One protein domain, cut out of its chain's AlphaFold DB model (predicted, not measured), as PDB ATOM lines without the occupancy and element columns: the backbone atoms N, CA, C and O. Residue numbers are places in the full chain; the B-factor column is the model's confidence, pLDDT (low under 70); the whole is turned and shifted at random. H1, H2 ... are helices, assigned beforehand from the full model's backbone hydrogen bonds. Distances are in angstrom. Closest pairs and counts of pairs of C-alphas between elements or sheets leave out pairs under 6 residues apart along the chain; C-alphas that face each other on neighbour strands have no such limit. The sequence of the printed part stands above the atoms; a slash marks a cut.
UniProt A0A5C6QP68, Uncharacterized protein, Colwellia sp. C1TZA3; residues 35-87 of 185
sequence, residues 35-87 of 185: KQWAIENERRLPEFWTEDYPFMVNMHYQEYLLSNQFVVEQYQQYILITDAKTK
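Overview. This is residues 35 to 87 of the 185 residues of an uncharacterized protein of Colwellia sp. C1TZA3 (UniProt A0A5C6QP68). Two long helices, H2 and H3, meet near their ends as an L, and the loop of residues 41 to 52 brings the short H1 back near H2. Residues 65 to 87 stick out as a free arm. The printed part has 53 residues with three named helices, H1, H2, H3, and no named strand: all helix, only just loose, close to extended, radius of gyration of the C-alphas 14.9 A, spans 44 by 22 by 16 A.

Arrangement. Start at H1, residues 35 to 40; it only just touches H2, residues 53 to 67, with 3 pairs of C-alphas within 8 A, using residues 57 to 61 of H2 alone. Its closest C-alphas there are Ala 38 and Val 57, 6.5 A apart, and the lines are about perpendicular at 85 degrees. Go on to H3, residues 69 to 86: it is close to H2 but not clearly touching, the closest C-alphas, Leu 65 and Val 72, being 6.9 A apart, and about perpendicular to it at 85 degrees. H1 and H3 are apart. In H1, H2 and H3 every O i to N i+4 pair is within hydrogen-bond range.

Along the chain. Find C-alpha 35 at (-2.568, -35.082, -44.073), where H1 begins its 8.7 A. H2 runs 20.9 A from C-alpha 53, and H3 25.5 A to C-alpha 86 at (-4.958, -61.837, -42.202).

Size, cuts and confidence. The C-alphas farthest apart, Thr 50 and Lys 87, are 44.4 A apart. The printed part has no cut; the link H1 to H2 is long, H2 to H3 tight. Look for pLDDT under 70 in residues 71 to 87.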
ATOM      1  N   LYS A  35      -2.215 -35.947 -45.198       81.81
ATOM      2  CA  LYS A  35      -2.568 -35.082 -44.073       81.81
ATOM      3  C   LYS A  35      -1.427 -34.950 -43.062       81.81
ATOM      4  O   LYS A  35      -1.129 -33.841 -42.636       81.81
ATOM      5  N   GLN A  36      -0.775 -36.056 -42.701       83.44
ATOM      6  CA  GLN A  36       0.380 -36.040 -41.794       83.44
ATOM      7  C   GLN A  36       1.556 -35.279 -42.406       83.44
ATOM      8  O   GLN A  36       2.144 -34.427 -41.752       83.44
ATOM      9  N   TRP A  37       1.833 -35.524 -43.686       90.50
ATOM     10  CA  TRP A  37       2.865 -34.821 -44.432       90.50
ATOM     11  C   TRP A  37       2.602 -33.311 -44.473       90.50
ATOM     12  O   TRP A  37       3.519 -32.533 -44.225       90.50
ATOM     13  N   ALA A  38       1.354 -32.897 -44.724       85.75
ATOM     14  CA  ALA A  38       0.972 -31.486 -44.750       85.75
ATOM     15  C   ALA A  38       1.135 -30.811 -43.380       85.75
ATOM     16  O   ALA A  38       1.633 -29.694 -43.317       85.75
ATOM     17  N   ILE A  39       0.786 -31.499 -42.286       87.38
ATOM     18  CA  ILE A  39       0.996 -31.000 -40.916       87.38
ATOM     19  C   ILE A  39       2.495 -30.848 -40.619       87.38
ATOM     20  O   ILE A  39       2.928 -29.830 -40.090       87.38
ATOM     21  N   GLU A  40       3.313 -31.834 -40.992       88.12
ATOM     22  CA  GLU A  40       4.765 -31.786 -40.768       88.12
ATOM     23  C   GLU A  40       5.476 -30.739 -41.645       88.12
ATOM     24  O   GLU A  40       6.550 -30.255 -41.285       88.12
ATOM     25  N   ASN A  41       4.875 -30.357 -42.775       87.69
ATOM     26  CA  ASN A  41       5.432 -29.406 -43.739       87.69
ATOM     27  C   ASN A  41       4.625 -28.103 -43.835       87.69
ATOM     28  O   ASN A  41       4.773 -27.377 -44.816       87.69
ATOM     29  N   GLU A  42       3.838 -27.761 -42.813       87.00
ATOM     30  CA  GLU A  42       2.971 -26.571 -42.792       87.00
ATOM     31  C   GLU A  42       3.741 -25.286 -43.139       87.00
ATOM     32  O   GLU A  42       3.272 -24.457 -43.906       87.00
ATOM     33  N   ARG A  43       4.996 -25.172 -42.685       85.75
ATOM     34  CA  ARG A  43       5.876 -24.022 -42.973       85.75
ATOM     35  C   ARG A  43       6.259 -23.853 -44.450       85.75
ATOM     36  O   ARG A  43       6.796 -22.812 -44.810       85.75
ATOM     37  N   ARG A  44       6.086 -24.889 -45.274       79.69
ATOM     38  CA  ARG A  44       6.385 -24.890 -46.719       79.69
ATOM     39  C   ARG A  44       5.127 -24.733 -47.567       79.69
ATOM     40  O   ARG A  44       5.226 -24.669 -48.788       79.69
ATOM     41  N   LEU A  45       3.963 -24.715 -46.929       85.81
ATOM     42  CA  LEU A  45       2.676 -24.583 -47.577       85.81
ATOM     43  C   LEU A  45       2.168 -23.150 -47.392       85.81
ATOM     44  O   LEU A  45       2.505 -22.498 -46.402       85.81
ATOM     45  N   PRO A  46       1.372 -22.639 -48.341       84.81
ATOM     46  CA  PRO A  46       0.651 -21.398 -48.115       84.81
ATOM     47  C   PRO A  46      -0.380 -21.592 -46.988       84.81
ATOM     48  O   PRO A  46      -0.631 -22.707 -46.530       84.81
ATOM     49  N   GLU A  47      -0.983 -20.507 -46.516       83.81
ATOM     50  CA  GLU A  47      -1.995 -20.588 -45.460       83.81
ATOM     51  C   GLU A  47      -3.205 -21.408 -45.933       83.81
ATOM     52  O   GLU A  47      -3.602 -21.329 -47.097       83.81
ATOM     53  N   PHE A  48      -3.823 -22.186 -45.040       78.19
ATOM     54  CA  PHE A  48      -4.859 -23.161 -45.416       78.19
ATOM     55  C   PHE A  48      -6.115 -22.553 -46.064       78.19
ATOM     56  O   PHE A  48      -6.894 -23.274 -46.684       78.19
ATOM     57  N   TRP A  49      -6.332 -21.244 -45.901       77.81
ATOM     58  CA  TRP A  49      -7.437 -20.494 -46.506       77.81
ATOM     59  C   TRP A  49      -7.131 -19.962 -47.910       77.81
ATOM     60  O   TRP A  49      -8.004 -19.363 -48.533       77.81
ATOM     61  N   THR A  50      -5.911 -20.149 -48.413       85.31
ATOM     62  CA  THR A  50      -5.562 -19.762 -49.784       85.31
ATOM     63  C   THR A  50      -6.127 -20.762 -50.792       85.31
ATOM     64  O   THR A  50      -6.106 -21.972 -50.568       85.31
ATOM     65  N   GLU A  51      -6.617 -20.261 -51.929       81.88
ATOM     66  CA  GLU A  51      -7.183 -21.100 -52.999       81.88
ATOM     67  C   GLU A  51      -6.151 -22.084 -53.577       81.88
ATOM     68  O   GLU A  51      -6.506 -23.189 -53.988       81.88
ATOM     69  N   ASP A  52      -4.865 -21.726 -53.519       81.81
ATOM     70  CA  ASP A  52      -3.751 -22.551 -53.992       81.81
ATOM     71  C   ASP A  52      -3.360 -23.674 -53.017       81.81
ATOM     72  O   ASP A  52      -2.642 -24.605 -53.398       81.81
ATOM     73  N   TYR A  53      -3.830 -23.637 -51.764       81.81
ATOM     74  CA  TYR A  53      -3.441 -24.599 -50.730       81.81
ATOM     75  C   TYR A  53      -3.676 -26.065 -51.136       81.81
ATOM     76  O   TYR A  53      -2.736 -26.864 -51.064       81.81
ATOM     77  N   PRO A  54      -4.864 -26.471 -51.637       79.19
ATOM     78  CA  PRO A  54      -5.104 -27.863 -52.018       79.19
ATOM     79  C   PRO A  54      -4.219 -28.325 -53.181       79.19
ATOM     80  O   PRO A  54      -3.834 -29.497 -53.241       79.19
ATOM     81  N   PHE A  55      -3.901 -27.415 -54.105       86.25
ATOM     82  CA  PHE A  55      -3.040 -27.692 -55.250       86.25
ATOM     83  C   PHE A  55      -1.583 -27.887 -54.811       86.25
ATOM     84  O   PHE A  55      -0.987 -28.920 -55.121       86.25
ATOM     85  N   MET A  56      -1.047 -26.966 -54.007       84.12
ATOM     86  CA  MET A  56       0.324 -27.021 -53.484       84.12
ATOM     87  C   MET A  56       0.561 -28.252 -52.603       84.12
ATOM     88  O   MET A  56       1.569 -28.942 -52.759       84.12
ATOM     89  N   VAL A  57      -0.400 -28.595 -51.733       85.25
ATOM     90  CA  VAL A  57      -0.330 -29.821 -50.922       85.25
ATOM     91  C   VAL A  57      -0.297 -31.062 -51.813       85.25
ATOM     92  O   VAL A  57       0.469 -31.985 -51.549       85.25
ATOM     93  N   ASN A  58      -1.121 -31.116 -52.862       82.12
ATOM     94  CA  ASN A  58      -1.132 -32.249 -53.789       82.12
ATOM     95  C   ASN A  58       0.194 -32.397 -54.532       82.12
ATOM     96  O   ASN A  58       0.748 -33.492 -54.561       82.12
ATOM     97  N   MET A  59       0.691 -31.311 -55.117       87.50
ATOM     98  CA  MET A  59       1.919 -31.308 -55.905       87.50
ATOM     99  C   MET A  59       3.118 -31.770 -55.073       87.50
ATOM    100  O   MET A  59       3.776 -32.744 -55.433       87.50
ATOM    101  N   HIS A  60       3.345 -31.161 -53.910       83.94
ATOM    102  CA  HIS A  60       4.486 -31.530 -53.073       83.94
ATOM    103  C   HIS A  60       4.337 -32.902 -52.412       83.94
ATOM    104  O   HIS A  60       5.330 -33.594 -52.188       83.94
ATOM    105  N   TYR A  61       3.108 -33.348 -52.138       86.31
ATOM    106  CA  TYR A  61       2.900 -34.714 -51.671       86.31
ATOM    107  C   TYR A  61       3.213 -35.745 -52.767       86.31
ATOM    108  O   TYR A  61       3.813 -36.775 -52.473       86.31
ATOM    109  N   GLN A  62       2.888 -35.471 -54.035       77.25
ATOM    110  CA  GLN A  62       3.301 -36.324 -55.160       77.25
ATOM    111  C   GLN A  62       4.831 -36.376 -55.291       77.25
ATOM    112  O   GLN A  62       5.400 -37.458 -55.421       77.25
ATOM    113  N   GLU A  63       5.518 -35.239 -55.165       84.38
ATOM    114  CA  GLU A  63       6.989 -35.183 -55.146       84.38
ATOM    115  C   GLU A  63       7.591 -35.971 -53.974       84.38
ATOM    116  O   GLU A  63       8.589 -36.676 -54.143       84.38
ATOM    117  N   TYR A  64       6.969 -35.900 -52.794       84.94
ATOM    118  CA  TYR A  64       7.345 -36.704 -51.634       84.94
ATOM    119  C   TYR A  64       7.210 -38.204 -51.922       84.94
ATOM    120  O   TYR A  64       8.133 -38.959 -51.610       84.94
ATOM    121  N   LEU A  65       6.114 -38.639 -52.552       78.06
ATOM    122  CA  LEU A  65       5.917 -40.041 -52.930       78.06
ATOM    123  C   LEU A  65       6.964 -40.511 -53.947       78.06
ATOM    124  O   LEU A  65       7.532 -41.587 -53.768       78.06
ATOM    125  N   LEU A  66       7.266 -39.696 -54.962       78.75
ATOM    126  CA  LEU A  66       8.298 -39.998 -55.961       78.75
ATOM    127  C   LEU A  66       9.693 -40.083 -55.327       78.75
ATOM    128  O   LEU A  66      10.442 -41.021 -55.581       78.75
ATOM    129  N   SER A  67      10.016 -39.149 -54.433       82.50
ATOM    130  CA  SER A  67      11.296 -39.126 -53.710       82.50
ATOM    131  C   SER A  67      11.448 -40.296 -52.730       82.50
ATOM    132  O   SER A  67      12.563 -40.652 -52.360       82.50
ATOM    133  N   ASN A  68      10.335 -40.909 -52.313       80.25
ATOM    134  CA  ASN A  68      10.292 -42.050 -51.399       80.25
ATOM    135  C   ASN A  68       9.788 -43.327 -52.090       80.25
ATOM    136  O   ASN A  68       9.261 -44.212 -51.414       80.25
ATOM    137  N   GLN A  69       9.970 -43.450 -53.412       73.62
ATOM    138  CA  GLN A  69       9.450 -44.560 -54.221       73.62
ATOM    139  C   GLN A  69       9.745 -45.937 -53.606       73.62
ATOM    140  O   GLN A  69       8.851 -46.769 -53.481       73.62
ATOM    141  N   PHE A  70      10.968 -46.156 -53.124       70.81
ATOM    142  CA  PHE A  70      11.355 -47.415 -52.481       70.81
ATOM    143  C   PHE A  70      10.531 -47.731 -51.216       70.81
ATOM    144  O   PHE A  70      10.133 -48.871 -50.987       70.81
ATOM    145  N   VAL A  71      10.233 -46.722 -50.393       68.62
ATOM    146  CA  VAL A  71       9.400 -46.873 -49.186       68.62
ATOM    147  C   VAL A  71       7.936 -47.094 -49.566       68.62
ATOM    148  O   VAL A  71       7.246 -47.872 -48.908       68.62
ATOM    149  N   VAL A  72       7.466 -46.458 -50.644       67.69
ATOM    150  CA  VAL A  72       6.126 -46.681 -51.209       67.69
ATOM    151  C   VAL A  72       5.977 -48.131 -51.672       67.69
ATOM    152  O   VAL A  72       5.008 -48.791 -51.301       67.69
ATOM    153  N   GLU A  73       6.958 -48.658 -52.402       66.69
ATOM    154  CA  GLU A  73       6.984 -50.055 -52.853       66.69
ATOM    155  C   GLU A  73       7.005 -51.025 -51.659       66.69
ATOM    156  O   GLU A  73       6.224 -51.976 -51.613       66.69
ATOM    157  N   GLN A  74       7.814 -50.752 -50.628       64.75
ATOM    158  CA  GLN A  74       7.801 -51.532 -49.384       64.75
ATOM    159  C   GLN A  74       6.453 -51.482 -48.661       64.75
ATOM    160  O   GLN A  74       6.004 -52.499 -48.129       64.75
ATOM    161  N   TYR A  75       5.796 -50.321 -48.629       66.00
ATOM    162  CA  TYR A  75       4.481 -50.147 -48.013       66.00
ATOM    163  C   TYR A  75       3.394 -50.916 -48.766       66.00
ATOM    164  O   TYR A  75       2.590 -51.610 -48.143       66.00
ATOM    165  N   GLN A  76       3.421 -50.889 -50.099       63.25
ATOM    166  CA  GLN A  76       2.540 -51.703 -50.939       63.25
ATOM    167  C   GLN A  76       2.749 -53.202 -50.690       63.25
ATOM    168  O   GLN A  76       1.783 -53.931 -50.470       63.25
ATOM    169  N   GLN A  77       4.002 -53.664 -50.635       60.88
ATOM    170  CA  GLN A  77       4.318 -55.061 -50.318       60.88
ATOM    171  C   GLN A  77       3.894 -55.444 -48.891       60.88
ATOM    172  O   GLN A  77       3.388 -56.543 -48.669       60.88
ATOM    173  N   TYR A  78       4.038 -54.541 -47.916       62.66
ATOM    174  CA  TYR A  78       3.562 -54.755 -46.549       62.66
ATOM    175  C   TYR A  78       2.038 -54.917 -46.485       62.66
ATOM    176  O   TYR A  78       1.568 -55.822 -45.792       62.66
ATOM    177  N   ILE A  79       1.274 -54.095 -47.218       60.16
ATOM    178  CA  ILE A  79      -0.184 -54.249 -47.345       60.16
ATOM    179  C   ILE A  79      -0.503 -55.630 -47.918       60.16
ATOM    180  O   ILE A  79      -1.212 -56.392 -47.275       60.16
ATOM    181  N   LEU A  80       0.101 -56.003 -49.049       58.38
ATOM    182  CA  LEU A  80      -0.139 -57.300 -49.695       58.38
ATOM    183  C   LEU A  80       0.176 -58.491 -48.771       58.38
ATOM    184  O   LEU A  80      -0.602 -59.440 -48.686       58.38
ATOM    185  N   ILE A  81       1.297 -58.446 -48.041       58.75
ATOM    186  CA  ILE A  81       1.692 -59.501 -47.093       58.75
ATOM    187  C   ILE A  81       0.753 -59.539 -45.881       58.75
ATOM    188  O   ILE A  81       0.425 -60.622 -45.390       58.75
ATOM    189  N   THR A  82       0.345 -58.381 -45.366       55.16
ATOM    190  CA  THR A  82      -0.571 -58.288 -44.221       55.16
ATOM    191  C   THR A  82      -1.962 -58.780 -44.604       55.16
ATOM    192  O   THR A  82      -2.554 -59.562 -43.861       55.16
ATOM    193  N   ASP A  83      -2.438 -58.425 -45.791       50.41
ATOM    194  CA  ASP A  83      -3.691 -58.894 -46.376       50.41
ATOM    195  C   ASP A  83      -3.680 -60.417 -46.568       50.41
ATOM    196  O   ASP A  83      -4.594 -61.110 -46.112       50.41
ATOM    197  N   ALA A  84      -2.598 -60.965 -47.133       52.56
ATOM    198  CA  ALA A  84      -2.422 -62.407 -47.310       52.56
ATOM    199  C   ALA A  84      -2.376 -63.171 -45.974       52.56
ATOM    200  O   ALA A  84      -2.913 -64.273 -45.861       52.56
ATOM    201  N   LYS A  85      -1.751 -62.593 -44.939       49.62
ATOM    202  CA  LYS A  85      -1.675 -63.201 -43.601       49.62
ATOM    203  C   LYS A  85      -2.977 -63.115 -42.818       49.62
ATOM    204  O   LYS A  85      -3.191 -63.941 -41.934       49.62
ATOM    205  N   THR A  86      -3.813 -62.111 -43.075       41.78
ATOM    206  CA  THR A  86      -4.958 -61.837 -42.202       41.78
ATOM    207  C   THR A  86      -6.257 -62.522 -42.613       41.78
ATOM    208  O   THR A  86      -7.148 -62.525 -41.773       41.78
ATOM    209  N   LYS A  87      -6.407 -63.135 -43.806       48.59
ATOM    210  CA  LYS A  87      -7.696 -63.730 -44.268       48.59
ATOM    211  C   LYS A  87      -8.912 -62.826 -43.942       48.59
ATOM    212  O   LYS A  87      -9.995 -63.289 -43.599       48.59
TER     213      LYS A  87